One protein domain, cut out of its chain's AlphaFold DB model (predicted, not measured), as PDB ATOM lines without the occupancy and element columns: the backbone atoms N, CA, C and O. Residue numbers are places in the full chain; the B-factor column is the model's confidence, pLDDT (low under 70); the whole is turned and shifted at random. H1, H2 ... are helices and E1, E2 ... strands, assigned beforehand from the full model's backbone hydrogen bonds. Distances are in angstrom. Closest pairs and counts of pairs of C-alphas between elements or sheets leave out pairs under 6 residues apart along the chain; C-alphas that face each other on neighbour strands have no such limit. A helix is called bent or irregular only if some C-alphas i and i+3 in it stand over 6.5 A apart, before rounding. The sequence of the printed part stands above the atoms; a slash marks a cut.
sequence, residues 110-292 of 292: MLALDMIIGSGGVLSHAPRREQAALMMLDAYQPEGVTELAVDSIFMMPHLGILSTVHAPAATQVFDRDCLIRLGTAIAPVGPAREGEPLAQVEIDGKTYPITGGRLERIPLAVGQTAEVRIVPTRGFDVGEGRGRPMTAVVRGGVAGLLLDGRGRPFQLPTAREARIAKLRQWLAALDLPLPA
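Overview. This is residues 110 to 292 of the 292 residues of the protein "Methylaspartate mutase" of Armatimonadetes bacterium (UniProt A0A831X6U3). Two strongly twisted sheets lie face to face as a sandwich, E1 E2 E3 E9 E6 and E5 E4 E7 E8, and the first curls round helix H2 on its other face. The bent helix H3 folds back on itself as an arm at one end of the longest axis, while H4 packs on edge strand E6, with its residues 272 to 275 sticking out. The printed part has 183 residues with four named helices and nine named strands, in the order E1 H1 H2 E2 H3 E3 E4 E5 E6 E7 E8 E9 H4; the first sheet is mixed, the second antiparallel, and the class is mixed, helices and strands. It is compact, with a radius of gyration of the C-alphas of 17.0 A and spans of 52 by 41 by 27 A.

Arrangement. Start at E2, residues 144 to 151: it is parallel to E1, residues 115 to 118, and antiparallel to E3, residues 179 to 187, with N 116 and O 147 at 2.8 A and N 146 and O 185 at 2.9 A, both within hydrogen-bond range. Next come E9, residues 256 to 260, parallel to E3, and E6, residues 215 to 218, antiparallel to E9; N 258 and O 184, and N 259 and O 216, are each 2.8 A apart. H2, residues 129 to 140, is on this sheet in two layers, a helix on one face; its closest C-alphas to E3 are Ala 133 and Leu 182, 6.3 A. H1, residues 121 to 124, only grazes the sheet with residues 123 to 124; E1, H1, H2 and E2 form a strand-helix-strand unit, parallel strands joined through helices, with a right-handed crossover. H3, residues 156 to 178, was assigned as one helix by its hydrogen bonds but is bent, C-alphas 165 and 168 being 9.4 A apart; its arms H3a, to 165, and H3b, from 168, touch, closest at C-alphas 163 and 170, 5.2 A, at a shallow tilt of 17 degrees, opposite ways. H4, residues 272 to 285, is on the same face as H2, its closest C-alphas to E6 being Ala 285 and Glu 216, 5.7 A. In the second sheet, look for the hairpins E4, residues 197 to 203, with E5, residues 206 to 211, and E7, residues 225 to 232, with E8, residues 246 to 251: N 201 and O 208 are 2.8 A apart, N 228 and O 248 2.9 A. E4 and E7 are antiparallel, N 202 and O 229 at 2.8 A. In H2, H3b and H4 every O i to N i+4 pair is within hydrogen-bond range, in H3a 4 of 6; H1 is too short for one.

Along the chain. Find C-alpha 115 at (-48.261, 37.177, -11.178), where E1 begins. E2 and E3 each run 22.6 A from first to last C-alpha, E7 21.4 A and H2 16.5 A. H4 runs 20.0 A to C-alpha 285 at (-34.171, 53.351, -5.894).

Size, cuts and confidence. The two farthest C-alphas, Val 165 and Glu 273, are 55.0 A apart. The printed part has no cut; the links E7 to E8 and E9 to H4 are long, and no printed residue has a pLDDT under 70.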
ATOM      1  N   MET A 110     -57.026  41.888  -6.659       94.38
ATOM      2  CA  MET A 110     -55.589  42.195  -6.733       94.38
ATOM      3  C   MET A 110     -54.741  41.381  -5.752       94.38
ATOM      4  O   MET A 110     -53.733  40.826  -6.167       94.38
ATOM      5  N   LEU A 111     -55.183  41.250  -4.495       93.56
ATOM      6  CA  LEU A 111     -54.520  40.426  -3.473       93.56
ATOM      7  C   LEU A 111     -54.424  38.935  -3.829       93.56
ATOM      8  O   LEU A 111     -53.605  38.230  -3.255       93.56
ATOM      9  N   ALA A 112     -55.262  38.450  -4.749       92.06
ATOM     10  CA  ALA A 112     -55.249  37.064  -5.209       92.06
ATOM     11  C   ALA A 112     -54.454  36.878  -6.518       92.06
ATOM     12  O   ALA A 112     -54.470  35.790  -7.091       92.06
ATOM     13  N   LEU A 113     -53.819  37.933  -7.049       93.50
ATOM     14  CA  LEU A 113     -53.003  37.851  -8.261       93.50
ATOM     15  C   LEU A 113     -51.543  37.561  -7.907       93.50
ATOM     16  O   LEU A 113     -50.788  38.459  -7.538       93.50
ATOM     17  N   ASP A 114     -51.128  36.317  -8.134       94.62
ATOM     18  CA  ASP A 114     -49.751  35.881  -7.870       94.62
ATOM     19  C   ASP A 114     -48.734  36.449  -8.870       94.62
ATOM     20  O   ASP A 114     -47.551  36.571  -8.557       94.62
ATOM     21  N   MET A 115     -49.162  36.773 -10.097       96.31
ATOM     22  CA  MET A 115     -48.261  37.177 -11.178       96.31
ATOM     23  C   MET A 115     -48.912  38.147 -12.168       96.31
ATOM     24  O   MET A 115     -50.057  37.971 -12.585       96.31
ATOM     25  N   ILE A 116     -48.131  39.126 -12.626       97.50
ATOM     26  CA  ILE A 116     -48.452  40.008 -13.749       97.50
ATOM     27  C   ILE A 116     -47.364  39.858 -14.812       97.50
ATOM     28  O   ILE A 116     -46.181  40.085 -14.551       97.50
ATOM     29  N   ILE A 117     -47.770  39.519 -16.038       96.31
ATOM     30  CA  ILE A 117     -46.866  39.413 -17.187       96.31
ATOM     31  C   ILE A 117     -47.126  40.577 -18.143       96.31
ATOM     32  O   ILE A 117     -48.208  40.702 -18.714       96.31
ATOM     33  N   GLY A 118     -46.123  41.432 -18.319       95.06
ATOM     34  CA  GLY A 118     -46.130  42.526 -19.276       95.06
ATOM     35  C   GLY A 118     -45.725  42.064 -20.674       95.06
ATOM     36  O   GLY A 118     -44.757  41.336 -20.851       95.06
ATOM     37  N   SER A 119     -46.432  42.516 -21.697       91.94
ATOM     38  CA  SER A 119     -46.037  42.344 -23.099       91.94
ATOM     39  C   SER A 119     -46.399  43.627 -23.838       91.94
ATOM     40  O   SER A 119     -47.342  44.318 -23.452       91.94
ATOM     41  N   GLY A 120     -45.639  44.014 -24.855       89.06
ATOM     42  CA  GLY A 120     -45.810  45.323 -25.499       89.06
ATOM     43  C   GLY A 120     -44.465  45.929 -25.870       89.06
ATOM     44  O   GLY A 120     -43.535  45.809 -25.082       89.06
ATOM     45  N   GLY A 121     -44.348  46.598 -27.029       89.38
ATOM     46  CA  GLY A 121     -43.073  47.170 -27.517       89.38
ATOM     47  C   GLY A 121     -42.300  47.909 -26.422       89.38
ATOM     48  O   GLY A 121     -41.119  47.662 -26.199       89.38
ATOM     49  N   VAL A 122     -43.023  48.736 -25.666       92.12
ATOM     50  CA  VAL A 122     -42.489  49.552 -24.571       92.12
ATOM     51  C   VAL A 122     -42.035  48.752 -23.339       92.12
ATOM     52  O   VAL A 122     -41.110  49.180 -22.657       92.12
ATOM     53  N   LEU A 123     -42.642  47.595 -23.045       95.12
ATOM     54  CA  LEU A 123     -42.288  46.739 -21.900       95.12
ATOM     55  C   LEU A 123     -41.192  45.731 -22.276       95.12
ATOM     56  O   LEU A 123     -40.190  45.589 -21.572       95.12
ATOM     57  N   SER A 124     -41.354  45.061 -23.416       92.19
ATOM     58  CA  SER A 124     -40.456  44.008 -23.896       92.19
ATOM     59  C   SER A 124     -39.113  44.551 -24.391       92.19
ATOM     60  O   SER A 124     -38.112  43.837 -24.307       92.19
ATOM     61  N   HIS A 125     -39.054  45.813 -24.830       91.06
ATOM     62  CA  HIS A 125     -37.824  46.480 -25.275       91.06
ATOM     63  C   HIS A 125     -37.440  47.697 -24.424       91.06
ATOM     64  O   HIS A 125     -36.685  48.553 -24.884       91.06
ATOM     65  N   ALA A 126     -37.927  47.786 -23.182       94.62
ATOM     66  CA  ALA A 126     -37.412  48.776 -22.243       94.62
ATOM     67  C   ALA A 126     -35.876  48.626 -22.129       94.62
ATOM     68  O   ALA A 126     -35.418  47.512 -21.848       94.62
ATOM     69  N   PRO A 127     -35.079  49.701 -22.326       95.44
ATOM     70  CA  PRO A 127     -33.614  49.623 -22.286       95.44
ATOM     71  C   PRO A 127     -33.070  48.986 -21.007       95.44
ATOM     72  O   PRO A 127     -32.059  48.286 -21.035       95.44
ATOM     73  N   ARG A 128     -33.766  49.207 -19.887       96.81
ATOM     74  CA  ARG A 128     -33.525  48.532 -18.612       96.81
ATOM     75  C   ARG A 128     -34.797  47.863 -18.117       96.81
ATOM     76  O   ARG A 128     -35.871  48.463 -18.141       96.81
ATOM     77  N   ARG A 129     -34.687  46.622 -17.641       96.94
ATOM     78  CA  ARG A 129     -35.843  45.811 -17.217       96.94
ATOM     79  C   ARG A 129     -36.538  46.389 -15.987       96.94
ATOM     80  O   ARG A 129     -37.750  46.262 -15.848       96.94
ATOM     81  N   GLU A 130     -35.803  47.115 -15.159       98.12
ATOM     82  CA  GLU A 130     -36.327  47.845 -14.010       98.12
ATOM     83  C   GLU A 130     -37.292  48.969 -14.430       98.12
ATOM     84  O   GLU A 130     -38.226  49.276 -13.696       98.12
ATOM     85  N   GLN A 131     -37.152  49.529 -15.642       98.19
ATOM     86  CA  GLN A 131     -38.124  50.490 -16.184       98.19
ATOM     87  C   GLN A 131     -39.462  49.814 -16.496       98.19
ATOM     88  O   GLN A 131     -40.516  50.391 -16.228       98.19
ATOM     89  N   ALA A 132     -39.434  48.586 -17.028       98.19
ATOM     90  CA  ALA A 132     -40.643  47.800 -17.257       98.19
ATOM     91  C   ALA A 132     -41.332  47.454 -15.931       98.19
ATOM     92  O   ALA A 132     -42.535  47.672 -15.802       98.19
ATOM     93  N   ALA A 133     -40.561  47.018 -14.927       98.50
ATOM     94  CA  ALA A 133     -41.075  46.763 -13.582       98.50
ATOM     95  C   ALA A 133     -41.749  48.009 -12.993       98.50
ATOM     96  O   ALA A 133     -42.892  47.934 -12.547       98.50
ATOM     97  N   LEU A 134     -41.086  49.168 -13.062       98.62
ATOM     98  CA  LEU A 134     -41.628  50.421 -12.544       98.62
ATOM     99  C   LEU A 134     -42.925  50.828 -13.256       98.62
ATOM    100  O   LEU A 134     -43.908  51.134 -12.589       98.62
ATOM    101  N   MET A 135     -42.975  50.764 -14.593       98.56
ATOM    102  CA  MET A 135     -44.207  51.054 -15.339       98.56
ATOM    103  C   MET A 135     -45.361  50.122 -14.950       98.56
ATOM    104  O   MET A 135     -46.496  50.579 -14.827       98.56
ATOM    105  N   MET A 136     -45.085  48.830 -14.745       98.56
ATOM    106  CA  MET A 136     -46.093  47.854 -14.322       98.56
ATOM    107  C   MET A 136     -46.581  48.123 -12.896       98.56
ATOM    108  O   MET A 136     -47.787  48.084 -12.656       98.56
ATOM    109  N   LEU A 137     -45.675  48.448 -11.969       98.50
ATOM    110  CA  LEU A 137     -46.040  48.844 -10.610       98.50
ATOM    111  C   LEU A 137     -46.929  50.096 -10.606       98.50
ATOM    112  O   LEU A 137     -47.934  50.132  -9.900       98.50
ATOM    113  N   ASP A 138     -46.569  51.105 -11.400       98.06
ATOM    114  CA  ASP A 138     -47.284  52.383 -11.488       98.06
ATOM    115  C   ASP A 138     -48.688  52.225 -12.091       98.06
ATOM    116  O   ASP A 138     -49.650  52.842 -11.627       98.06
ATOM    117  N   ALA A 139     -48.810  51.392 -13.127       97.12
ATOM    118  CA  ALA A 139     -50.057  51.207 -13.859       97.12
ATOM    119  C   ALA A 139     -51.028  50.246 -13.167       97.12
ATOM    120  O   ALA A 139     -52.223  50.536 -13.085       97.12
ATOM    121  N   TYR A 140     -50.526  49.100 -12.700       97.19
ATOM    122  CA  TYR A 140     -51.366  48.019 -12.181       97.19
ATOM    123  C   TYR A 140     -51.525  48.047 -10.667       97.19
ATOM    124  O   TYR A 140     -52.507  47.495 -10.176       97.19
ATOM    125  N   GLN A 141     -50.604  48.698  -9.948       97.19
ATOM    126  CA  GLN A 141     -50.627  48.819  -8.488       97.19
ATOM    127  C   GLN A 141     -50.869  47.462  -7.796       97.19
ATOM    128  O   GLN A 141     -51.862  47.318  -7.085       97.19
ATOM    129  N   PRO A 142     -49.991  46.457  -8.000       97.56
ATOM    130  CA  PRO A 142     -50.153  45.133  -7.392       97.56
ATOM    131  C   PRO A 142     -50.274  45.221  -5.868       97.56
ATOM    132  O   PRO A 142     -49.725  46.143  -5.261       97.56
ATOM    133  N   GLU A 143     -50.991  44.277  -5.268       98.00
ATOM    134  CA  GLU A 143     -51.324  44.237  -3.844       98.00
ATOM    135  C   GLU A 143     -50.789  42.945  -3.222       98.00
ATOM    136  O   GLU A 143     -50.905  41.882  -3.822       98.00
ATOM    137  N   GLY A 144     -50.235  43.022  -2.011       97.50
ATOM    138  CA  GLY A 144     -49.647  41.860  -1.346       97.50
ATOM    139  C   GLY A 144     -48.334  41.443  -2.006       97.50
ATOM    140  O   GLY A 144     -47.456  42.280  -2.214       97.50
ATOM    141  N   VAL A 145     -48.188  40.153  -2.301       98.31
ATOM    142  CA  VAL A 145     -46.996  39.573  -2.931       98.31
ATOM    143  C   VAL A 145     -47.324  39.219  -4.378       98.31
ATOM    144  O   VAL A 145     -48.135  38.334  -4.626       98.31
ATOM    145  N   THR A 146     -46.681  39.881  -5.340       98.50
ATOM    146  CA  THR A 146     -46.961  39.673  -6.769       98.50
ATOM    147  C   THR A 146     -45.673  39.559  -7.574       98.50
ATOM    148  O   THR A 146     -44.815  40.442  -7.534       98.50
ATOM    149  N   GLU A 147     -45.528  38.491  -8.355       98.38
ATOM    150  CA  GLU A 147     -44.439  38.340  -9.318       98.38
ATOM    151  C   GLU A 147     -44.671  39.213 -10.560       98.38
ATOM    152  O   GLU A 147     -45.766  39.280 -11.115       98.38
ATOM    153  N   LEU A 148     -43.618  39.874 -11.030       98.50
ATOM    154  CA  LEU A 148     -43.604  40.642 -12.266       98.50
ATOM    155  C   LEU A 148     -42.696  39.951 -13.280       98.50
ATOM    156  O   LEU A 148     -41.548  39.603 -12.991       98.50
ATOM    157  N   ALA A 149     -43.185  39.808 -14.504       97.12
ATOM    158  CA  ALA A 149     -42.413  39.279 -15.618       97.12
ATOM    159  C   ALA A 149     -42.766  40.003 -16.917       97.12
ATOM    160  O   ALA A 149     -43.772  40.706 -16.991       97.12
ATOM    161  N   VAL A 150     -41.950  39.821 -17.955       96.62
ATOM    162  CA  VAL A 150     -42.271  40.281 -19.310       96.62
ATOM    163  C   VAL A 150     -42.103  39.177 -20.343       96.62
ATOM    164  O   VAL A 150     -41.158  38.395 -20.275       96.62
ATOM    165  N   ASP A 151     -42.996  39.149 -21.329       94.81
ATOM    166  CA  ASP A 151     -42.792  38.426 -22.586       94.81
ATOM    167  C   ASP A 151     -41.860  39.260 -23.467       94.81
ATOM    168  O   ASP A 151     -42.243  40.296 -24.015       94.81
ATOM    169  N   SER A 152     -40.605  38.841 -23.549       87.62
ATOM    170  CA  SER A 152     -39.536  39.629 -24.157       87.62
ATOM    171  C   SER A 152     -39.539  39.635 -25.686       87.62
ATOM    172  O   SER A 152     -38.972  40.555 -26.277       87.62
ATOM    173  N   ILE A 153     -40.191  38.656 -26.319       85.62
ATOM    174  CA  ILE A 153     -40.159  38.450 -27.776       85.62
ATOM    175  C   ILE A 153     -41.549  38.369 -28.420       85.62
ATOM    176  O   ILE A 153     -41.654  38.032 -29.596       85.62
ATOM    177  N   PHE A 154     -42.617  38.713 -27.690       84.06
ATOM    178  CA  PHE A 154     -44.001  38.751 -28.203       84.06
ATOM    179  C   PHE A 154     -44.520  37.408 -28.710       84.06
ATOM    180  O   PHE A 154     -45.368  37.333 -29.608       84.06
ATOM    181  N   MET A 155     -44.013  36.323 -28.138       88.31
ATOM    182  CA  MET A 155     -44.358  34.985 -28.595       88.31
ATOM    183  C   MET A 155     -45.567  34.411 -27.870       88.31
ATOM    184  O   MET A 155     -46.128  33.429 -28.350       88.31
ATOM    185  N   MET A 156     -46.042  35.030 -26.785       87.56
ATOM    186  CA  MET A 156     -47.153  34.488 -25.999       87.56
ATOM    187  C   MET A 156     -48.419  34.191 -26.836       87.56
ATOM    188  O   MET A 156     -48.952  33.088 -26.695       87.56
ATOM    189  N   PRO A 157     -48.896  35.059 -27.761       87.56
ATOM    190  CA  PRO A 157     -50.054  34.724 -28.597       87.56
ATOM    191  C   PRO A 157     -49.809  33.524 -29.523       87.56
ATOM    192  O   PRO A 157     -50.690  32.681 -29.691       87.56
ATOM    193  N   HIS A 158     -48.605  33.423 -30.095       90.19
ATOM    194  CA  HIS A 158     -48.211  32.334 -30.992       90.19
ATOM    195  C   HIS A 158     -48.089  31.004 -30.236       90.19
ATOM    196  O   HIS A 158     -48.604  29.979 -30.684       90.19
ATOM    197  N   LEU A 159     -47.478  31.029 -29.048       91.81
ATOM    198  CA  LEU A 159     -47.369  29.874 -28.155       91.81
ATOM    199  C   LEU A 159     -48.734  29.436 -27.622       91.81
ATOM    200  O   LEU A 159     -48.954  28.243 -27.426       91.81
ATOM    201  N   GLY A 160     -49.679  30.368 -27.481       90.19
ATOM    202  CA  GLY A 160     -51.076  30.054 -27.194       90.19
ATOM    203  C   GLY A 160     -51.685  29.115 -28.240       90.19
ATOM    204  O   GLY A 160     -52.316  28.127 -27.872       90.19
ATOM    205  N   ILE A 161     -51.428  29.346 -29.532       92.81
ATOM    206  CA  ILE A 161     -51.881  28.447 -30.607       92.81
ATOM    207  C   ILE A 161     -51.099  27.136 -30.580       92.81
ATOM    208  O   ILE A 161     -51.711  26.068 -30.602       92.81
ATOM    209  N   LEU A 162     -49.767  27.191 -30.467       92.62
ATOM    210  CA  LEU A 162     -48.930  25.988 -30.401       92.62
ATOM    211  C   LEU A 162     -49.346  25.061 -29.252       92.62
ATOM    212  O   LEU A 162     -49.306  23.843 -29.410       92.62
ATOM    213  N   SER A 163     -49.794  25.615 -28.122       94.75
ATOM    214  CA  SER A 163     -50.209  24.822 -26.962       94.75
ATOM    215  C   SER A 163     -51.399  23.896 -27.243       94.75
ATOM    216  O   SER A 163     -51.506  22.848 -26.611       94.75
ATOM    217  N   THR A 164     -52.232  24.213 -28.242       95.50
ATOM    218  CA  THR A 164     -53.351  23.357 -28.683       95.50
ATOM    219  C   THR A 164     -52.898  22.094 -29.416       95.50
ATOM    220  O   THR A 164     -53.635  21.113 -29.461       95.50
ATOM    221  N   VAL A 165     -51.679  22.110 -29.967       95.25
ATOM    222  CA  VAL A 165     -51.080  20.991 -30.708       95.25
ATOM    223  C   VAL A 165     -50.035  20.273 -29.855       95.25
ATOM    224  O   VAL A 165     -50.004  19.047 -29.817       95.25
ATOM    225  N   HIS A 166     -49.177  21.023 -29.159       95.75
ATOM    226  CA  HIS A 166     -48.091  20.480 -28.349       95.75
ATOM    227  C   HIS A 166     -47.832  21.339 -27.097       95.75
ATOM    228  O   HIS A 166     -46.836  22.060 -27.000       95.75
ATOM    229  N   ALA A 167     -48.698  21.207 -26.088       95.44
ATOM    230  CA  ALA A 167     -48.604  21.958 -24.832       95.44
ATOM    231  C   ALA A 167     -47.222  21.897 -24.137       95.44
ATOM    232  O   ALA A 167     -46.725  22.962 -23.776       95.44
ATOM    233  N   PRO A 168     -46.535  20.738 -24.002       96.06
ATOM    234  CA  PRO A 168     -45.241  20.705 -23.307       96.06
ATOM    235  C   PRO A 168     -44.157  21.580 -23.956       96.06
ATOM    236  O   PRO A 168     -43.473  22.325 -23.259       96.06
ATOM    237  N   ALA A 169     -44.035  21.542 -25.286       93.06
ATOM    238  CA  ALA A 169     -43.097  22.372 -26.036       93.06
ATOM    239  C   ALA A 169     -43.462  23.859 -25.942       93.06
ATOM    240  O   ALA A 169     -42.583  24.681 -25.702       93.06
ATOM    241  N   ALA A 170     -44.749  24.207 -26.064       94.12
ATOM    242  CA  ALA A 170     -45.201  25.591 -25.921       94.12
ATOM    243  C   ALA A 170     -44.852  26.165 -24.539       94.12
ATOM    244  O   ALA A 170     -44.311  27.265 -24.450       94.12
ATOM    245  N   THR A 171     -45.092  25.398 -23.472       92.62
ATOM    246  CA  THR A 171     -44.736  25.784 -22.101       92.62
ATOM    247  C   THR A 171     -43.227  25.901 -21.917       92.62
ATOM    248  O   THR A 171     -42.761  26.861 -21.312       92.62
ATOM    249  N   GLN A 172     -42.451  24.956 -22.457       93.06
ATOM    250  CA  GLN A 172     -40.993  24.980 -22.350       93.06
ATOM    251  C   GLN A 172     -40.391  26.212 -23.035       93.06
ATOM    252  O   GLN A 172     -39.565  26.887 -22.426       93.06
ATOM    253  N   VAL A 173     -40.822  26.522 -24.261       92.62
ATOM    254  CA  VAL A 173     -40.370  27.715 -24.996       92.62
ATOM    255  C   VAL A 173     -40.824  28.988 -24.284       92.62
ATOM    256  O   VAL A 173     -40.067  29.950 -24.179       92.62
ATOM    257  N   PHE A 174     -42.044  29.001 -23.741       91.69
ATOM    258  CA  PHE A 174     -42.539  30.158 -23.005       91.69
ATOM    259  C   PHE A 174     -41.687  30.459 -21.765       91.69
ATOM    260  O   PHE A 174     -41.205  31.582 -21.617       91.69
ATOM    261  N   ASP A 175     -41.474  29.466 -20.900       89.69
ATOM    262  CA  ASP A 175     -40.766  29.653 -19.627       89.69
ATOM    263  C   ASP A 175     -39.259  29.873 -19.818       89.69
ATOM    264  O   ASP A 175     -38.663  30.649 -19.076       89.69
ATOM    265  N   ARG A 176     -38.638  29.231 -20.819       88.31
ATOM    266  CA  ARG A 176     -37.182  29.317 -21.028       88.31
ATOM    267  C   ARG A 176     -36.749  30.450 -21.945       88.31
ATOM    268  O   ARG A 176     -35.731  31.078 -21.663       88.31
ATOM    269  N   ASP A 177     -37.495  30.702 -23.018       88.06
ATOM    270  CA  ASP A 177     -37.028  31.566 -24.109       88.06
ATOM    271  C   ASP A 177     -37.772  32.906 -24.166       88.06
ATOM    272  O   ASP A 177     -37.235  33.888 -24.678       88.06
ATOM    273  N   CYS A 178     -39.002  32.980 -23.644       91.75
ATOM    274  CA  CYS A 178     -39.832  34.185 -23.765       91.75
ATOM    275  C   CYS A 178     -39.899  34.991 -22.468       91.75
ATOM    276  O   CYS A 178     -39.825  36.227 -22.499       91.75
ATOM    277  N   LEU A 179     -40.073  34.303 -21.340       93.31
ATOM    278  CA  LEU A 179     -40.394  34.913 -20.059       93.31
ATOM    279  C   LEU A 179     -39.141  35.432 -19.347       93.31
ATOM    280  O   LEU A 179     -38.339  34.672 -18.812       93.31
ATOM    281  N   ILE A 180     -39.010  36.754 -19.258       95.38
ATOM    282  CA  ILE A 180     -38.001  37.387 -18.403       95.38
ATOM    283  C   ILE A 180     -38.655  37.757 -17.078       95.38
ATOM    284  O   ILE A 180     -39.515  38.638 -17.021       95.38
ATOM    285  N   ARG A 181     -38.211  37.113 -15.998       96.38
ATOM    286  CA  ARG A 181     -38.653  37.430 -14.635       96.38
ATOM    287  C   ARG A 181     -38.031  38.751 -14.193       96.38
ATOM    288  O   ARG A 181     -36.806  38.893 -14.125       96.38
ATOM    289  N   LEU A 182     -38.883  39.733 -13.913       98.12
ATOM    290  CA  LEU A 182     -38.462  41.019 -13.370       98.12
ATOM    291  C   LEU A 182     -38.210  40.893 -11.867       98.12
ATOM    292  O   LEU A 182     -37.261  41.491 -11.380       98.12
ATOM    293  N   GLY A 183     -38.980  40.062 -11.168       98.19
ATOM    294  CA  GLY A 183     -38.819  39.773  -9.743       98.19
ATOM    295  C   GLY A 183     -40.157  39.827  -9.016       98.19
ATOM    296  O   GLY A 183     -41.204  39.739  -9.654       98.19
ATOM    297  N   THR A 184     -40.147  39.993  -7.699       98.81
ATOM    298  CA  THR A 184     -41.373  40.046  -6.886       98.81
ATOM    299  C   THR A 184     -41.562  41.432  -6.285       98.81
ATOM    300  O   THR A 184     -40.611  42.037  -5.805       98.81
ATOM    301  N   ALA A 185     -42.792  41.935  -6.294       98.69
ATOM    302  CA  ALA A 185     -43.199  43.132  -5.578       98.69
ATOM    303  C   ALA A 185     -43.955  42.756  -4.300       98.69
ATOM    304  O   ALA A 185     -44.852  41.917  -4.342       98.69
ATOM    305  N   ILE A 186     -43.599  43.388  -3.183       98.69
ATOM    306  CA  ILE A 186     -44.313  43.303  -1.908       98.69
ATOM    307  C   ILE A 186     -44.913  44.679  -1.622       98.69
ATOM    308  O   ILE A 186     -44.179  45.640  -1.384       98.69
ATOM    309  N   ALA A 187     -46.240  44.773  -1.647       98.44
ATOM    310  CA  ALA A 187     -46.989  46.018  -1.522       98.44
ATOM    311  C   ALA A 187     -48.113  45.886  -0.478       98.44
ATOM    312  O   ALA A 187     -49.188  45.370  -0.796       98.44
ATOM    313  N   PRO A 188     -47.907  46.358   0.765       98.12
ATOM    314  CA  PRO A 188     -48.952  46.353   1.780       98.12
ATOM    315  C   PRO A 188     -50.168  47.189   1.358       98.12
ATOM    316  O   PRO A 188     -50.040  48.318   0.877       98.12
ATOM    317  N   VAL A 189     -51.360  46.643   1.576       98.19
ATOM    318  CA  VAL A 189     -52.637  47.259   1.229       98.19
ATOM    319  C   VAL A 189     -53.129  48.128   2.372       98.19
ATOM    320  O   VAL A 189     -53.424  47.640   3.461       98.19
ATOM    321  N   GLY A 190     -53.231  49.428   2.117       96.38
ATOM    322  CA  GLY A 190     -53.678  50.427   3.078       96.38
ATOM    323  C   GLY A 190     -53.241  51.841   2.681       96.38
ATOM    324  O   GLY A 190     -52.330  52.011   1.858       96.38
ATOM    325  N   PRO A 191     -53.885  52.876   3.248       95.44
ATOM    326  CA  PRO A 191     -53.476  54.258   3.034       95.44
ATOM    327  C   PRO A 191     -52.105  54.489   3.672       95.44
ATOM    328  O   PRO A 191     -51.950  54.264   4.866       95.44
ATOM    329  N   ALA A 192     -51.136  54.956   2.884       95.88
ATOM    330  CA  ALA A 192     -49.780  55.227   3.351       95.88
ATOM    331  C   ALA A 192     -49.501  56.734   3.407       95.88
ATOM    332  O   ALA A 192     -49.791  57.477   2.468       95.88
ATOM    333  N   ARG A 193     -48.894  57.175   4.504       95.62
ATOM    334  CA  ARG A 193     -48.341  58.509   4.731       95.62
ATOM    335  C   ARG A 193     -46.836  58.463   4.554       95.62
ATOM    336  O   ARG A 193     -46.183  57.475   4.872       95.62
ATOM    337  N   GLU A 194     -46.279  59.568   4.083       95.75
ATOM    338  CA  GLU A 194     -44.841  59.699   3.891       95.75
ATOM    339  C   GLU A 194     -44.065  59.367   5.179       95.75
ATOM    340  O   GLU A 194     -44.305  59.962   6.230       95.75
ATOM    341  N   GLY A 195     -43.132  58.417   5.090       96.44
ATOM    342  CA  GLY A 195     -42.233  58.038   6.180       96.44
ATOM    343  C   GLY A 195     -42.807  57.088   7.235       96.44
ATOM    344  O   GLY A 195     -42.047  56.642   8.091       96.44
ATOM    345  N   GLU A 196     -44.102  56.753   7.205       97.31
ATOM    346  CA  GLU A 196     -44.680  55.860   8.218       97.31
ATOM    347  C   GLU A 196     -44.326  54.380   7.961       97.31
ATOM    348  O   GLU A 196     -44.198  53.968   6.807       97.31
ATOM    349  N   PRO A 197     -44.168  53.544   9.000       97.94
ATOM    350  CA  PRO A 197     -43.908  52.119   8.814       97.94
ATOM    351  C   PRO A 197     -45.177  51.372   8.374       97.94
ATOM    352  O   PRO A 197     -46.178  51.351   9.095       97.94
ATOM    353  N   LEU A 198     -45.124  50.699   7.221       98.44
ATOM    354  CA  LEU A 198     -46.252  49.911   6.705       98.44
ATOM    355  C   LEU A 198     -46.116  48.425   7.041       98.44
ATOM    356  O   LEU A 198     -47.079  47.788   7.461       98.44
ATOM    357  N   ALA A 199     -44.914  47.876   6.866       98.56
ATOM    358  CA  ALA A 199     -44.594  46.482   7.147       98.56
ATOM    359  C   ALA A 199     -43.089  46.292   7.376       98.56
ATOM    360  O   ALA A 199     -42.290  47.195   7.124       98.56
ATOM    361  N   GLN A 200     -42.704  45.104   7.827       98.38
ATOM    362  CA  GLN A 200     -41.324  44.627   7.843       98.38
ATOM    363  C   GLN A 200     -41.231  43.328   7.046       98.38
ATOM    364  O   GLN A 200     -42.122  42.487   7.142       98.38
ATOM    365  N   VAL A 201     -40.169  43.175   6.261       98.56
ATOM    366  CA  VAL A 201     -39.858  41.958   5.508       98.56
ATOM    367  C   VAL A 201     -38.590  41.353   6.081       98.56
ATOM    368  O   VAL A 201     -37.534  41.984   6.073       98.56
ATOM    369  N   GLU A 202     -38.698  40.132   6.578       98.44
ATOM    370  CA  GLU A 202     -37.573  39.328   7.037       98.44
ATOM    371  C   GLU A 202     -37.172  38.358   5.925       98.44
ATOM    372  O   GLU A 202     -38.007  37.598   5.433       98.44
ATOM    373  N   ILE A 203     -35.904  38.403   5.520       97.12
ATOM    374  CA  ILE A 203     -35.307  37.563   4.475       97.12
ATOM    375  C   ILE A 203     -33.853  37.271   4.857       97.12
ATOM    376  O   ILE A 203     -33.107  38.188   5.205       97.12
ATOM    377  N   ASP A 204     -33.452  35.999   4.850       92.56
ATOM    378  CA  ASP A 204     -32.090  35.549   5.193       92.56
ATOM    379  C   ASP A 204     -31.545  36.128   6.519       92.56
ATOM    380  O   ASP A 204     -30.386  36.534   6.627       92.56
ATOM    381  N   GLY A 205     -32.406  36.225   7.540       92.19
ATOM    382  CA  GLY A 205     -32.055  36.765   8.861       92.19
ATOM    383  C   GLY A 205     -31.862  38.288   8.911       92.19
ATOM    384  O   GLY A 205     -31.454  38.816   9.945       92.19
ATOM    385  N   LYS A 206     -32.152  39.005   7.820       96.88
ATOM    386  CA  LYS A 206     -32.150  40.470   7.755       96.88
ATOM    387  C   LYS A 206     -33.576  40.997   7.706       96.88
ATOM    388  O   LYS A 206     -34.434  40.422   7.041       96.88
ATOM    389  N   THR A 207     -33.802  42.131   8.358       97.88
ATOM    390  CA  THR A 207     -35.099  42.811   8.369       97.88
ATOM    391  C   THR A 207     -35.020  44.096   7.561       97.88
ATOM    392  O   THR A 207     -34.159  44.942   7.805       97.88
ATOM    393  N   TYR A 208     -35.949  44.256   6.627       98.31
ATOM    394  CA  TYR A 208     -36.085  45.435   5.781       98.31
ATOM    395  C   TYR A 208     -37.451  46.090   6.024       98.31
ATOM    396  O   TYR A 208     -38.474  45.404   5.963       98.31
ATOM    397  N   PRO A 209     -37.513  47.396   6.318       98.12
ATOM    398  CA  PRO A 209     -38.785  48.087   6.475       98.12
ATOM    399  C   PRO A 209     -39.432  48.359   5.111       98.12
ATOM    400  O   PRO A 209     -38.751  48.686   4.145       98.12
ATOM    401  N   ILE A 210     -40.761  48.303   5.054       98.56
ATOM    402  CA  ILE A 210     -41.544  48.929   3.987       98.56
ATOM    403  C   ILE A 210     -42.047  50.265   4.525       98.56
ATOM    404  O   ILE A 210     -42.893  50.306   5.423       98.56
ATOM    405  N   THR A 211     -41.505  51.353   3.981       98.50
ATOM    406  CA  THR A 211     -41.768  52.716   4.458       98.50
ATOM    407  C   THR A 211     -42.713  53.461   3.519       98.50
ATOM    408  O   THR A 211     -42.518  53.472   2.303       98.50
ATOM    409  N   GLY A 212     -43.700  54.145   4.089       98.31
ATOM    410  CA  GLY A 212     -44.684  54.941   3.373       98.31
ATOM    411  C   GLY A 212     -44.050  55.952   2.414       98.31
ATOM    412  O   GLY A 212     -43.154  56.711   2.784       98.31
ATOM    413  N   GLY A 213     -44.499  55.938   1.159       97.56
ATOM    414  CA  GLY A 213     -44.012  56.807   0.086       97.56
ATOM    415  C   GLY A 213     -42.667  56.399  -0.531       97.56
ATOM    416  O   GLY A 213     -42.178  57.100  -1.427       97.56
ATOM    417  N   ARG A 214     -42.061  55.287  -0.091       98.00
ATOM    418  CA  ARG A 214     -40.793  54.772  -0.626       98.00
ATOM    419  C   ARG A 214     -41.003  53.555  -1.519       98.00
ATOM    420  O   ARG A 214     -41.943  52.788  -1.349       98.00
ATOM    421  N   LEU A 215     -40.099  53.410  -2.477       98.56
ATOM    422  CA  LEU A 215     -39.878  52.187  -3.231       98.56
ATOM    423  C   LEU A 215     -38.437  51.789  -2.945       98.56
ATOM    424  O   LEU A 215     -37.553  52.633  -3.069       98.56
ATOM    425  N   GLU A 216     -38.212  50.552  -2.530       98.25
ATOM    426  CA  GLU A 216     -36.881  50.052  -2.183       98.25
ATOM    427  C   GLU A 216     -36.633  48.719  -2.892       98.25
ATOM    428  O   GLU A 216     -37.568  47.971  -3.175       98.25
ATOM    429  N   ARG A 217     -35.369  48.426  -3.207       97.94
ATOM    430  CA  ARG A 217     -34.975  47.209  -3.919       97.94
ATOM    431  C   ARG A 217     -33.997  46.401  -3.082       97.94
ATOM    432  O   ARG A 217     -32.906  46.875  -2.772       97.94
ATOM    433  N   ILE A 218     -34.352  45.153  -2.805       97.75
ATOM    434  CA  ILE A 218     -33.442  44.151  -2.257       97.75
ATOM    435  C   ILE A 218     -32.916  43.305  -3.426       97.75
ATOM    436  O   ILE A 218     -33.717  42.758  -4.192       97.75
ATOM    437  N   PRO A 219     -31.589  43.182  -3.604       96.56
ATOM    438  CA  PRO A 219     -31.029  42.299  -4.619       96.56
ATOM    439  C   PRO A 219     -31.445  40.841  -4.384       96.56
ATOM    440  O   PRO A 219     -31.134  40.263  -3.349       96.56
ATOM    441  N   LEU A 220     -32.124  40.251  -5.369       97.31
ATOM    442  CA  LEU A 220     -32.439  38.825  -5.442       97.31
ATOM    443  C   LEU A 220     -32.387  38.431  -6.922       97.31
ATOM    444  O   LEU A 220     -33.228  38.861  -7.711       97.31
ATOM    445  N   ALA A 221     -31.345  37.707  -7.321       96.62
ATOM    446  CA  ALA A 221     -31.001  37.530  -8.729       96.62
ATOM    447  C   ALA A 221     -31.962  36.586  -9.470       96.62
ATOM    448  O   ALA A 221     -32.715  35.816  -8.872       96.62
ATOM    449  N   VAL A 222     -31.905  36.612 -10.804       94.44
ATOM    450  CA  VAL A 222     -32.659  35.685 -11.662       94.44
ATOM    451  C   VAL A 222     -32.346  34.236 -11.270       94.44
ATOM    452  O   VAL A 222     -31.186  33.856 -11.138       94.44
ATOM    453  N   GLY A 223     -33.394  33.431 -11.086       93.31
ATOM    454  CA  GLY A 223     -33.281  32.025 -10.685       93.31
ATOM    455  C   GLY A 223     -33.114  31.798  -9.180       93.31
ATOM    456  O   GLY A 223     -33.197  30.653  -8.744       93.31
ATOM    457  N   GLN A 224     -32.928  32.852  -8.377       97.25
ATOM    458  CA  GLN A 224     -32.934  32.742  -6.919       97.25
ATOM    459  C   GLN A 224     -34.360  32.803  -6.369       97.25
ATOM    460  O   GLN A 224     -35.226  33.513  -6.887       97.25
ATOM    461  N   THR A 225     -34.587  32.075  -5.282       97.88
ATOM    462  CA  THR A 225     -35.810  32.121  -4.480       97.88
ATOM    463  C   THR A 225     -35.443  32.334  -3.027       97.88
ATOM    464  O   THR A 225     -34.413  31.827  -2.588       97.88
ATOM    465  N   ALA A 226     -36.304  33.013  -2.282       97.75
ATOM    466  CA  ALA A 226     -36.148  33.171  -0.845       97.75
ATOM    467  C   ALA A 226     -37.492  32.995  -0.143       97.75
ATOM    468  O   ALA A 226     -38.531  33.381  -0.680       97.75
ATOM    469  N   GLU A 227     -37.471  32.420   1.055       98.31
ATOM    470  CA  GLU A 227     -38.613  32.487   1.960       98.31
ATOM    471  C   GLU A 227     -38.568  33.830   2.689       98.31
ATOM    472  O   GLU A 227     -37.525  34.228   3.214       98.31
ATOM    473  N   VAL A 228     -39.692  34.541   2.696       98.25
ATOM    474  CA  VAL A 228     -39.826  35.818   3.390       98.25
ATOM    475  C   VAL A 228     -40.966  35.760   4.384       98.25
ATOM    476  O   VAL A 228     -42.037  35.227   4.086       98.25
ATOM    477  N   ARG A 229     -40.760  36.376   5.546       98.50
ATOM    478  CA  ARG A 229     -41.822  36.652   6.513       98.50
ATOM    479  C   ARG A 229     -42.150  38.136   6.463       98.50
ATOM    480  O   ARG A 229     -41.287  38.978   6.691       98.50
ATOM    481  N   ILE A 230     -43.402  38.460   6.164       98.50
ATOM    482  CA  ILE A 230     -43.876  39.837   6.026       98.50
ATOM    483  C   ILE A 230     -44.793  40.140   7.206       98.50
ATOM    484  O   ILE A 230     -45.810  39.474   7.395       98.50
ATOM    485  N   VAL A 231     -44.436  41.142   8.005       98.50
ATOM    486  CA  VAL A 231     -45.168  41.554   9.206       98.50
ATOM    487  C   VAL A 231     -45.727  42.965   8.985       98.50
ATOM    488  O   VAL A 231     -44.988  43.939   9.147       98.50
ATOM    489  N   PRO A 232     -47.001  43.117   8.581       98.38
ATOM    490  CA  PRO A 232     -47.612  44.432   8.416       98.38
ATOM    491  C   PRO A 232     -47.931  45.084   9.764       98.38
ATOM    492  O   PRO A 232     -48.203  44.411  10.762       98.38
ATOM    493  N   THR A 233     -47.965  46.416   9.799       98.19
ATOM    494  CA  THR A 233     -48.558  47.133  10.933       98.19
ATOM    495  C   THR A 233     -50.087  47.004  10.897       98.19
ATOM    496  O   THR A 233     -50.679  46.601   9.896       98.19
ATOM    497  N   ARG A 234     -50.770  47.338  12.003       95.19
ATOM    498  CA  ARG A 234     -52.222  47.089  12.178       95.19
ATOM    499  C   ARG A 234     -53.117  47.668  11.071       95.19
ATOM    500  O   ARG A 234     -54.227  47.177  10.884       95.19
ATOM    501  N   GLY A 235     -52.673  48.722  10.386       95.31
ATOM    502  CA  GLY A 235     -53.434  49.395   9.332       95.31
ATOM    503  C   GLY A 235     -53.345  48.740   7.953       95.31
ATOM    504  O   GLY A 235     -54.127  49.114   7.080       95.31
ATOM    505  N   PHE A 236     -52.437  47.780   7.763       98.12
ATOM    506  CA  PHE A 236     -52.088  47.249   6.447       98.12
ATOM    507  C   PHE A 236     -52.329  45.749   6.348       98.12
ATOM    508  O   PHE A 236     -52.201  45.018   7.329       98.12
ATOM    509  N   ASP A 237     -52.676  45.304   5.149       98.00
ATOM    510  CA  ASP A 237     -52.864  43.902   4.789       98.00
ATOM    511  C   ASP A 237     -51.810  43.484   3.761       98.00
ATOM    512  O   ASP A 237     -51.376  44.293   2.948       98.00
ATOM    513  N   VAL A 238     -51.380  42.233   3.798       96.62
ATOM    514  CA  VAL A 238     -50.439  41.658   2.826       96.62
ATOM    515  C   VAL A 238     -50.999  40.404   2.143       96.62
ATOM    516  O   VAL A 238     -50.342  39.866   1.262       96.62
ATOM    517  N   GLY A 239     -52.219  39.979   2.492       94.81
ATOM    518  CA  GLY A 239     -52.923  38.826   1.917       94.81
ATOM    519  C   GLY A 239     -53.690  37.995   2.950       94.81
ATOM    520  O   GLY A 239     -54.682  37.361   2.612       94.81
ATOM    521  N   GLU A 240     -53.276  38.043   4.219       95.94
ATOM    522  CA  GLU A 240     -53.832  37.227   5.316       95.94
ATOM    523  C   GLU A 240     -54.792  38.000   6.239       95.94
ATOM    524  O   GLU A 240     -55.269  37.479   7.256       95.94
ATOM    525  N   GLY A 241     -55.081  39.260   5.912       95.00
ATOM    526  CA  GLY A 241     -55.859  40.180   6.728       95.00
ATOM    527  C   GLY A 241     -54.995  41.245   7.410       95.00
ATOM    528  O   GLY A 241     -53.794  41.091   7.638       95.00
ATOM    529  N   ARG A 242     -55.636  42.350   7.803       96.62
ATOM    530  CA  ARG A 242     -54.957  43.501   8.419       96.62
ATOM    531  C   ARG A 242     -54.139  43.133   9.657       96.62
ATOM    532  O   ARG A 242     -54.655  42.524  10.596       96.62
ATOM    533  N   GLY A 243     -52.880  43.568   9.681       97.00
ATOM    534  CA  GLY A 243     -51.947  43.354  10.787       97.00
ATOM    535  C   GLY A 243     -51.531  41.895  10.997       97.00
ATOM    536  O   GLY A 243     -50.863  41.605  11.991       97.00
ATOM    537  N   ARG A 244     -51.934  40.971  10.116       98.12
ATOM    538  CA  ARG A 244     -51.574  39.557  10.223       98.12
ATOM    539  C   ARG A 244     -50.310  39.286   9.412       98.12
ATOM    540  O   ARG A 244     -50.246  39.677   8.249       98.12
ATOM    541  N   PRO A 245     -49.292  38.654  10.017       97.88
ATOM    542  CA  PRO A 245     -48.087  38.300   9.292       97.88
ATOM    543  C   PRO A 245     -48.375  37.188   8.283       97.88
ATOM    544  O   PRO A 245     -49.196  36.312   8.545       97.88
ATOM    545  N   MET A 246     -47.637  37.189   7.178       97.00
ATOM    546  CA  MET A 246     -47.659  36.113   6.187       97.00
ATOM    547  C   MET A 246     -46.245  35.602   5.917       97.00
ATOM    548  O   MET A 246     -45.263  36.311   6.142       97.00
ATOM    549  N   THR A 247     -46.140  34.374   5.421       97.94
ATOM    550  CA  THR A 247     -44.889  33.814   4.893       97.94
ATOM    551  C   THR A 247     -45.108  33.444   3.435       97.94
ATOM    552  O   THR A 247     -46.156  32.898   3.100       97.94
ATOM    553  N   ALA A 248     -44.151  33.765   2.570       97.12
ATOM    554  CA  ALA A 248     -44.236  33.482   1.143       97.12
ATOM    555  C   ALA A 248     -42.860  33.126   0.577       97.12
ATOM    556  O   ALA A 248     -41.836  33.594   1.071       97.12
ATOM    557  N   VAL A 249     -42.837  32.336  -0.496       98.00
ATOM    558  CA  VAL A 249     -41.625  32.121  -1.292       98.00
ATOM    559  C   VAL A 249     -41.633  33.117  -2.442       98.00
ATOM    560  O   VAL A 249     -42.493  33.051  -3.319       98.00
ATOM    561  N   VAL A 250     -40.671  34.035  -2.447       98.00
ATOM    562  CA  VAL A 250     -40.526  35.056  -3.489       98.00
ATOM    563  C   VAL A 250     -39.454  34.658  -4.491       98.00
ATOM    564  O   VAL A 250     -38.497  33.948  -4.162       98.00
ATOM    565  N   ARG A 251     -39.611  35.119  -5.733       97.69
ATOM    566  CA  ARG A 251     -38.682  34.854  -6.834       97.69
ATOM    567  C   ARG A 251     -37.908  36.116  -7.171       97.69
ATOM    568  O   ARG A 251     -38.470  37.196  -7.339       97.69
ATOM    569  N   GLY A 252     -36.599  35.959  -7.297       97.44
ATOM    570  CA  GLY A 252     -35.730  36.993  -7.821       97.44
ATOM    571  C   GLY A 252     -35.950  37.234  -9.307       97.44
ATOM    572  O   GLY A 252     -36.650  36.501 -10.009       97.44
ATOM    573  N   GLY A 253     -35.306  38.276  -9.803       97.19
ATOM    574  CA  GLY A 253     -35.401  38.673 -11.194       97.19
ATOM    575  C   GLY A 253     -34.479  39.840 -11.488       97.19
ATOM    576  O   GLY A 253     -33.694  40.257 -10.638       97.19
ATOM    577  N   VAL A 254     -34.563  40.381 -12.699       97.19
ATOM    578  CA  VAL A 254     -33.662  41.465 -13.128       97.19
ATOM    579  C   VAL A 254     -33.799  42.721 -12.249       97.19
ATOM    580  O   VAL A 254     -32.812  43.403 -12.001       97.19
ATOM    581  N   ALA A 255     -34.998  43.004 -11.740       97.62
ATOM    582  CA  ALA A 255     -35.282  44.093 -10.807       97.62
ATOM    583  C   ALA A 255     -35.236  43.668  -9.323       97.62
ATOM    584  O   ALA A 255     -35.393  44.524  -8.458       97.62
ATOM    585  N   GLY A 256     -34.984  42.394  -9.007       98.00
ATOM    586  CA  GLY A 256     -34.891  41.896  -7.632       98.00
ATOM    587  C   GLY A 256     -36.226  41.842  -6.881       98.00
ATOM    588  O   GLY A 256     -37.289  41.681  -7.476       98.00
ATOM    589  N   LEU A 257     -36.159  41.947  -5.555       98.56
ATOM    590  CA  LEU A 257     -37.328  42.033  -4.681       98.56
ATOM    591  C   LEU A 257     -37.649  43.509  -4.408       98.56
ATOM    592  O   LEU A 257     -36.829  44.240  -3.853       98.56
ATOM    593  N   LEU A 258     -38.838  43.946  -4.813       98.81
ATOM    594  CA  LEU A 258     -39.295  45.331  -4.747       98.81
ATOM    595  C   LEU A 258     -40.206  45.523  -3.535       98.81
ATOM    596  O   LEU A 258     -41.277  44.927  -3.458       98.81
ATOM    597  N   LEU A 259     -39.800  46.376  -2.603       98.75
ATOM    598  CA  LEU A 259     -40.605  46.785  -1.458       98.75
ATOM    599  C   LEU A 259     -41.351  48.071  -1.815       98.75
ATOM    600  O   LEU A 259     -40.765  49.156  -1.837       98.75
ATOM    601  N   ASP A 260     -42.636  47.951  -2.138       98.69
ATOM    602  CA  ASP A 260     -43.462  49.068  -2.588       98.69
ATOM    603  C   ASP A 260     -44.293  49.629  -1.428       98.69
ATOM    604  O   ASP A 260     -45.404  49.184  -1.138       98.69
ATOM    605  N   GLY A 261     -43.747  50.651  -0.774       98.25
ATOM    606  CA  GLY A 261     -44.406  51.381   0.301       98.25
ATOM    607  C   GLY A 261     -45.244  52.568  -0.170       98.25
ATOM    608  O   GLY A 261     -45.604  53.427   0.629       98.25
ATOM    609  N   ARG A 262     -45.573  52.679  -1.460       97.50
ATOM    610  CA  ARG A 262     -46.272  53.864  -2.000       97.50
ATOM    611  C   ARG A 262     -47.788  53.854  -1.749       97.50
ATOM    612  O   ARG A 262     -48.492  54.752  -2.207       97.50
ATOM    613  N   GLY A 263     -48.270  52.867  -0.993       94.75
ATOM    614  CA  GLY A 263     -49.653  52.740  -0.543       94.75
ATOM    615  C   GLY A 263     -50.596  52.151  -1.588       94.75
ATOM    616  O   GLY A 263     -50.322  52.153  -2.792       94.75
ATOM    617  N   ARG A 264     -51.727  51.638  -1.098       96.12
ATOM    618  CA  ARG A 264     -52.868  51.169  -1.895       96.12
ATOM    619  C   ARG A 264     -54.150  51.668  -1.205       96.12
ATOM    620  O   ARG A 264     -54.459  51.194  -0.113       96.12
ATOM    621  N   PRO A 265     -54.871  52.656  -1.771       92.94
ATOM    622  CA  PRO A 265     -54.665  53.254  -3.093       92.94
ATOM    623  C   PRO A 265     -53.382  54.091  -3.181       92.94
ATOM    624  O   PRO A 265     -53.003  54.774  -2.232       92.94
ATOM    625  N   PHE A 266     -52.742  54.053  -4.349       94.62
ATOM    626  CA  PHE A 266     -51.552  54.846  -4.647       94.62
ATOM    627  C   PHE A 266     -51.905  56.324  -4.854       94.62
ATOM    628  O   PHE A 266     -52.868  56.651  -5.555       94.62
ATOM    629  N   GLN A 267     -51.099  57.227  -4.292       91.94
ATOM    630  CA  GLN A 267     -51.291  58.671  -4.424       91.94
ATOM    631  C   GLN A 267     -49.977  59.373  -4.768       91.94
ATOM    632  O   GLN A 267     -48.968  59.217  -4.085       91.94
ATOM    633  N   LEU A 268     -50.008  60.188  -5.824       93.38
ATOM    634  CA  LEU A 268     -48.912  61.097  -6.159       93.38
ATOM    635  C   LEU A 268     -49.089  62.432  -5.433       93.38
ATOM    636  O   LEU A 268     -50.224  62.899  -5.299       93.38
ATOM    637  N   PRO A 269     -47.989  63.109  -5.064       94.62
ATOM    638  CA  PRO A 269     -48.060  64.499  -4.645       94.62
ATOM    639  C   PRO A 269     -48.719  65.373  -5.720       94.62
ATOM    640  O   PRO A 269     -48.425  65.261  -6.914       94.62
ATOM    641  N   THR A 270     -49.600  66.275  -5.293       93.19
ATOM    642  CA  THR A 270     -50.277  67.227  -6.188       93.19
ATOM    643  C   THR A 270     -49.337  68.352  -6.622       93.19
ATOM    644  O   THR A 270     -49.319  68.724  -7.797       93.19
ATOM    645  N   ALA A 271     -48.502  68.845  -5.701       96.25
ATOM    646  CA  ALA A 271     -47.488  69.854  -5.981       96.25
ATOM    647  C   ALA A 271     -46.431  69.323  -6.965       96.25
ATOM    648  O   ALA A 271     -45.840  68.262  -6.747       96.25
ATOM    649  N   ARG A 272     -46.185  70.078  -8.044       95.31
ATOM    650  CA  ARG A 272     -45.312  69.673  -9.161       95.31
ATOM    651  C   ARG A 272     -43.902  69.301  -8.704       95.31
ATOM    652  O   ARG A 272     -43.429  68.223  -9.044       95.31
ATOM    653  N   GLU A 273     -43.263  70.161  -7.918       96.50
ATOM    654  CA  GLU A 273     -41.887  69.953  -7.447       96.50
ATOM    655  C   GLU A 273     -41.769  68.707  -6.562       96.50
ATOM    656  O   GLU A 273     -40.923  67.849  -6.805       96.50
ATOM    657  N   ALA A 274     -42.680  68.548  -5.595       97.06
ATOM    658  CA  ALA A 274     -42.718  67.375  -4.722       97.06
ATOM    659  C   ALA A 274     -42.941  66.077  -5.515       97.06
ATOM    660  O   ALA A 274     -42.330  65.048  -5.225       97.06
ATOM    661  N   ARG A 275     -43.788  66.126  -6.549       97.56
ATOM    662  CA  ARG A 275     -44.036  64.993  -7.444       97.56
ATOM    663  C   ARG A 275     -42.798  64.627  -8.255       97.56
ATOM    664  O   ARG A 275     -42.424  63.460  -8.276       97.56
ATOM    665  N   ILE A 276     -42.142  65.605  -8.878       98.19
ATOM    666  CA  ILE A 276     -40.901  65.395  -9.639       98.19
ATOM    667  C   ILE A 276     -39.815  64.795  -8.738       98.19
ATOM    668  O   ILE A 276     -39.192  63.798  -9.111       98.19
ATOM    669  N   ALA A 277     -39.636  65.342  -7.533       97.88
ATOM    670  CA  ALA A 277     -38.684  64.823  -6.556       97.88
ATOM    671  C   ALA A 277     -38.981  63.358  -6.195       97.88
ATOM    672  O   ALA A 277     -38.067  62.534  -6.149       97.88
ATOM    673  N   LYS A 278     -40.261  63.005  -6.015       97.62
ATOM    674  CA  LYS A 278     -40.685  61.627  -5.739       97.62
ATOM    675  C   LYS A 278     -40.414  60.666  -6.888       97.62
ATOM    676  O   LYS A 278     -39.873  59.587  -6.661       97.62
ATOM    677  N   LEU A 279     -40.717  61.060  -8.122       98.50
ATOM    678  CA  LEU A 279     -40.423  60.231  -9.290       98.50
ATOM    679  C   LEU A 279     -38.917  59.982  -9.433       98.50
ATOM    680  O   LEU A 279     -38.502  58.848  -9.662       98.50
ATOM    681  N   ARG A 280     -38.090  61.018  -9.238       98.56
ATOM    682  CA  ARG A 280     -36.625  60.886  -9.247       98.56
ATOM    683  C   ARG A 280     -36.129  59.980  -8.115       98.56
ATOM    684  O   ARG A 280     -35.248  59.160  -8.355       98.56
ATOM    685  N   GLN A 281     -36.726  60.057  -6.924       98.25
ATOM    686  CA  GLN A 281     -36.420  59.144  -5.817       98.25
ATOM    687  C   GLN A 281     -36.688  57.678  -6.195       98.25
ATOM    688  O   GLN A 281     -35.851  56.820  -5.928       98.25
ATOM    689  N   TRP A 282     -37.825  57.377  -6.827       98.50
ATOM    690  CA  TRP A 282     -38.162  56.002  -7.215       98.50
ATOM    691  C   TRP A 282     -37.332  55.491  -8.394       98.50
ATOM    692  O   TRP A 282     -36.997  54.310  -8.423       98.50
ATOM    693  N   LEU A 283     -36.947  56.362  -9.333       98.56
ATOM    694  CA  LEU A 283     -35.968  56.014 -10.368       98.56
ATOM    695  C   LEU A 283     -34.626  55.632  -9.733       98.56
ATOM    696  O   LEU A 283     -34.096  54.562 -10.027       98.56
ATOM    697  N   ALA A 284     -34.118  56.462  -8.820       98.38
ATOM    698  CA  ALA A 284     -32.856  56.212  -8.130       98.38
ATOM    699  C   ALA A 284     -32.886  54.921  -7.296       98.38
ATOM    700  O   ALA A 284     -31.907  54.185  -7.286       98.38
ATOM    701  N   ALA A 285     -34.015  54.593  -6.656       97.88
ATOM    702  CA  ALA A 285     -34.171  53.351  -5.894       97.88
ATOM    703  C   ALA A 285     -34.018  52.071  -6.738       97.88
ATOM    704  O   ALA A 285     -33.738  51.000  -6.199       97.88
ATOM    705  N   LEU A 286     -34.201  52.177  -8.057       97.69
ATOM    706  CA  LEU A 286     -34.005  51.095  -9.023       97.69
ATOM    707  C   LEU A 286     -32.723  51.275  -9.854       97.69
ATOM    708  O   LEU A 286     -32.573  50.655 -10.907       97.69
ATOM    709  N   ASP A 287     -31.815  52.144  -9.403       97.19
ATOM    710  CA  ASP A 287     -30.599  52.577 -10.098       97.19
ATOM    711  C   ASP A 287     -30.840  53.133 -11.507       97.19
ATOM    712  O   ASP A 287     -29.943  53.094 -12.348       97.19
ATOM    713  N   LEU A 288     -32.041  53.617 -11.823       97.69
ATOM    714  CA  LEU A 288     -32.367  54.125 -13.154       97.69
ATOM    715  C   LEU A 288     -31.760  55.516 -13.387       97.69
ATOM    716  O   LEU A 288     -31.669  56.314 -12.451       97.69
ATOM    717  N   PRO A 289     -31.361  55.834 -14.635       95.88
ATOM    718  CA  PRO A 289     -30.785  57.134 -14.943       95.88
ATOM    719  C   PRO A 289     -31.805  58.243 -14.687       95.88
ATOM    720  O   PRO A 289     -32.987  58.118 -15.024       95.88
ATOM    721  N   LEU A 290     -31.327  59.339 -14.106       96.12
ATOM    722  CA  LEU A 290     -32.129  60.530 -13.882       96.12
ATOM    723  C   LEU A 290     -32.003  61.469 -15.088       96.12
ATOM    724  O   LEU A 290     -30.913  61.574 -15.657       96.12
ATOM    725  N   PRO A 291     -33.091  62.147 -15.486       91.94
ATOM    726  CA  PRO A 291     -32.999  63.249 -16.439       91.94
ATOM    727  C   PRO A 291     -32.113  64.364 -15.859       91.94
ATOM    728  O   PRO A 291     -31.871  64.394 -14.644       91.94
ATOM    729  N   ALA A 292     -31.648  65.261 -16.729       82.31
ATOM    730  CA  ALA A 292     -30.920  66.459 -16.321       82.31
ATOM    731  C   ALA A 292     -31.769  67.375 -15.419       82.31
ATOM    732  O   ALA A 292     -33.023  67.259 -15.405       82.31
TER     733      ALA A 292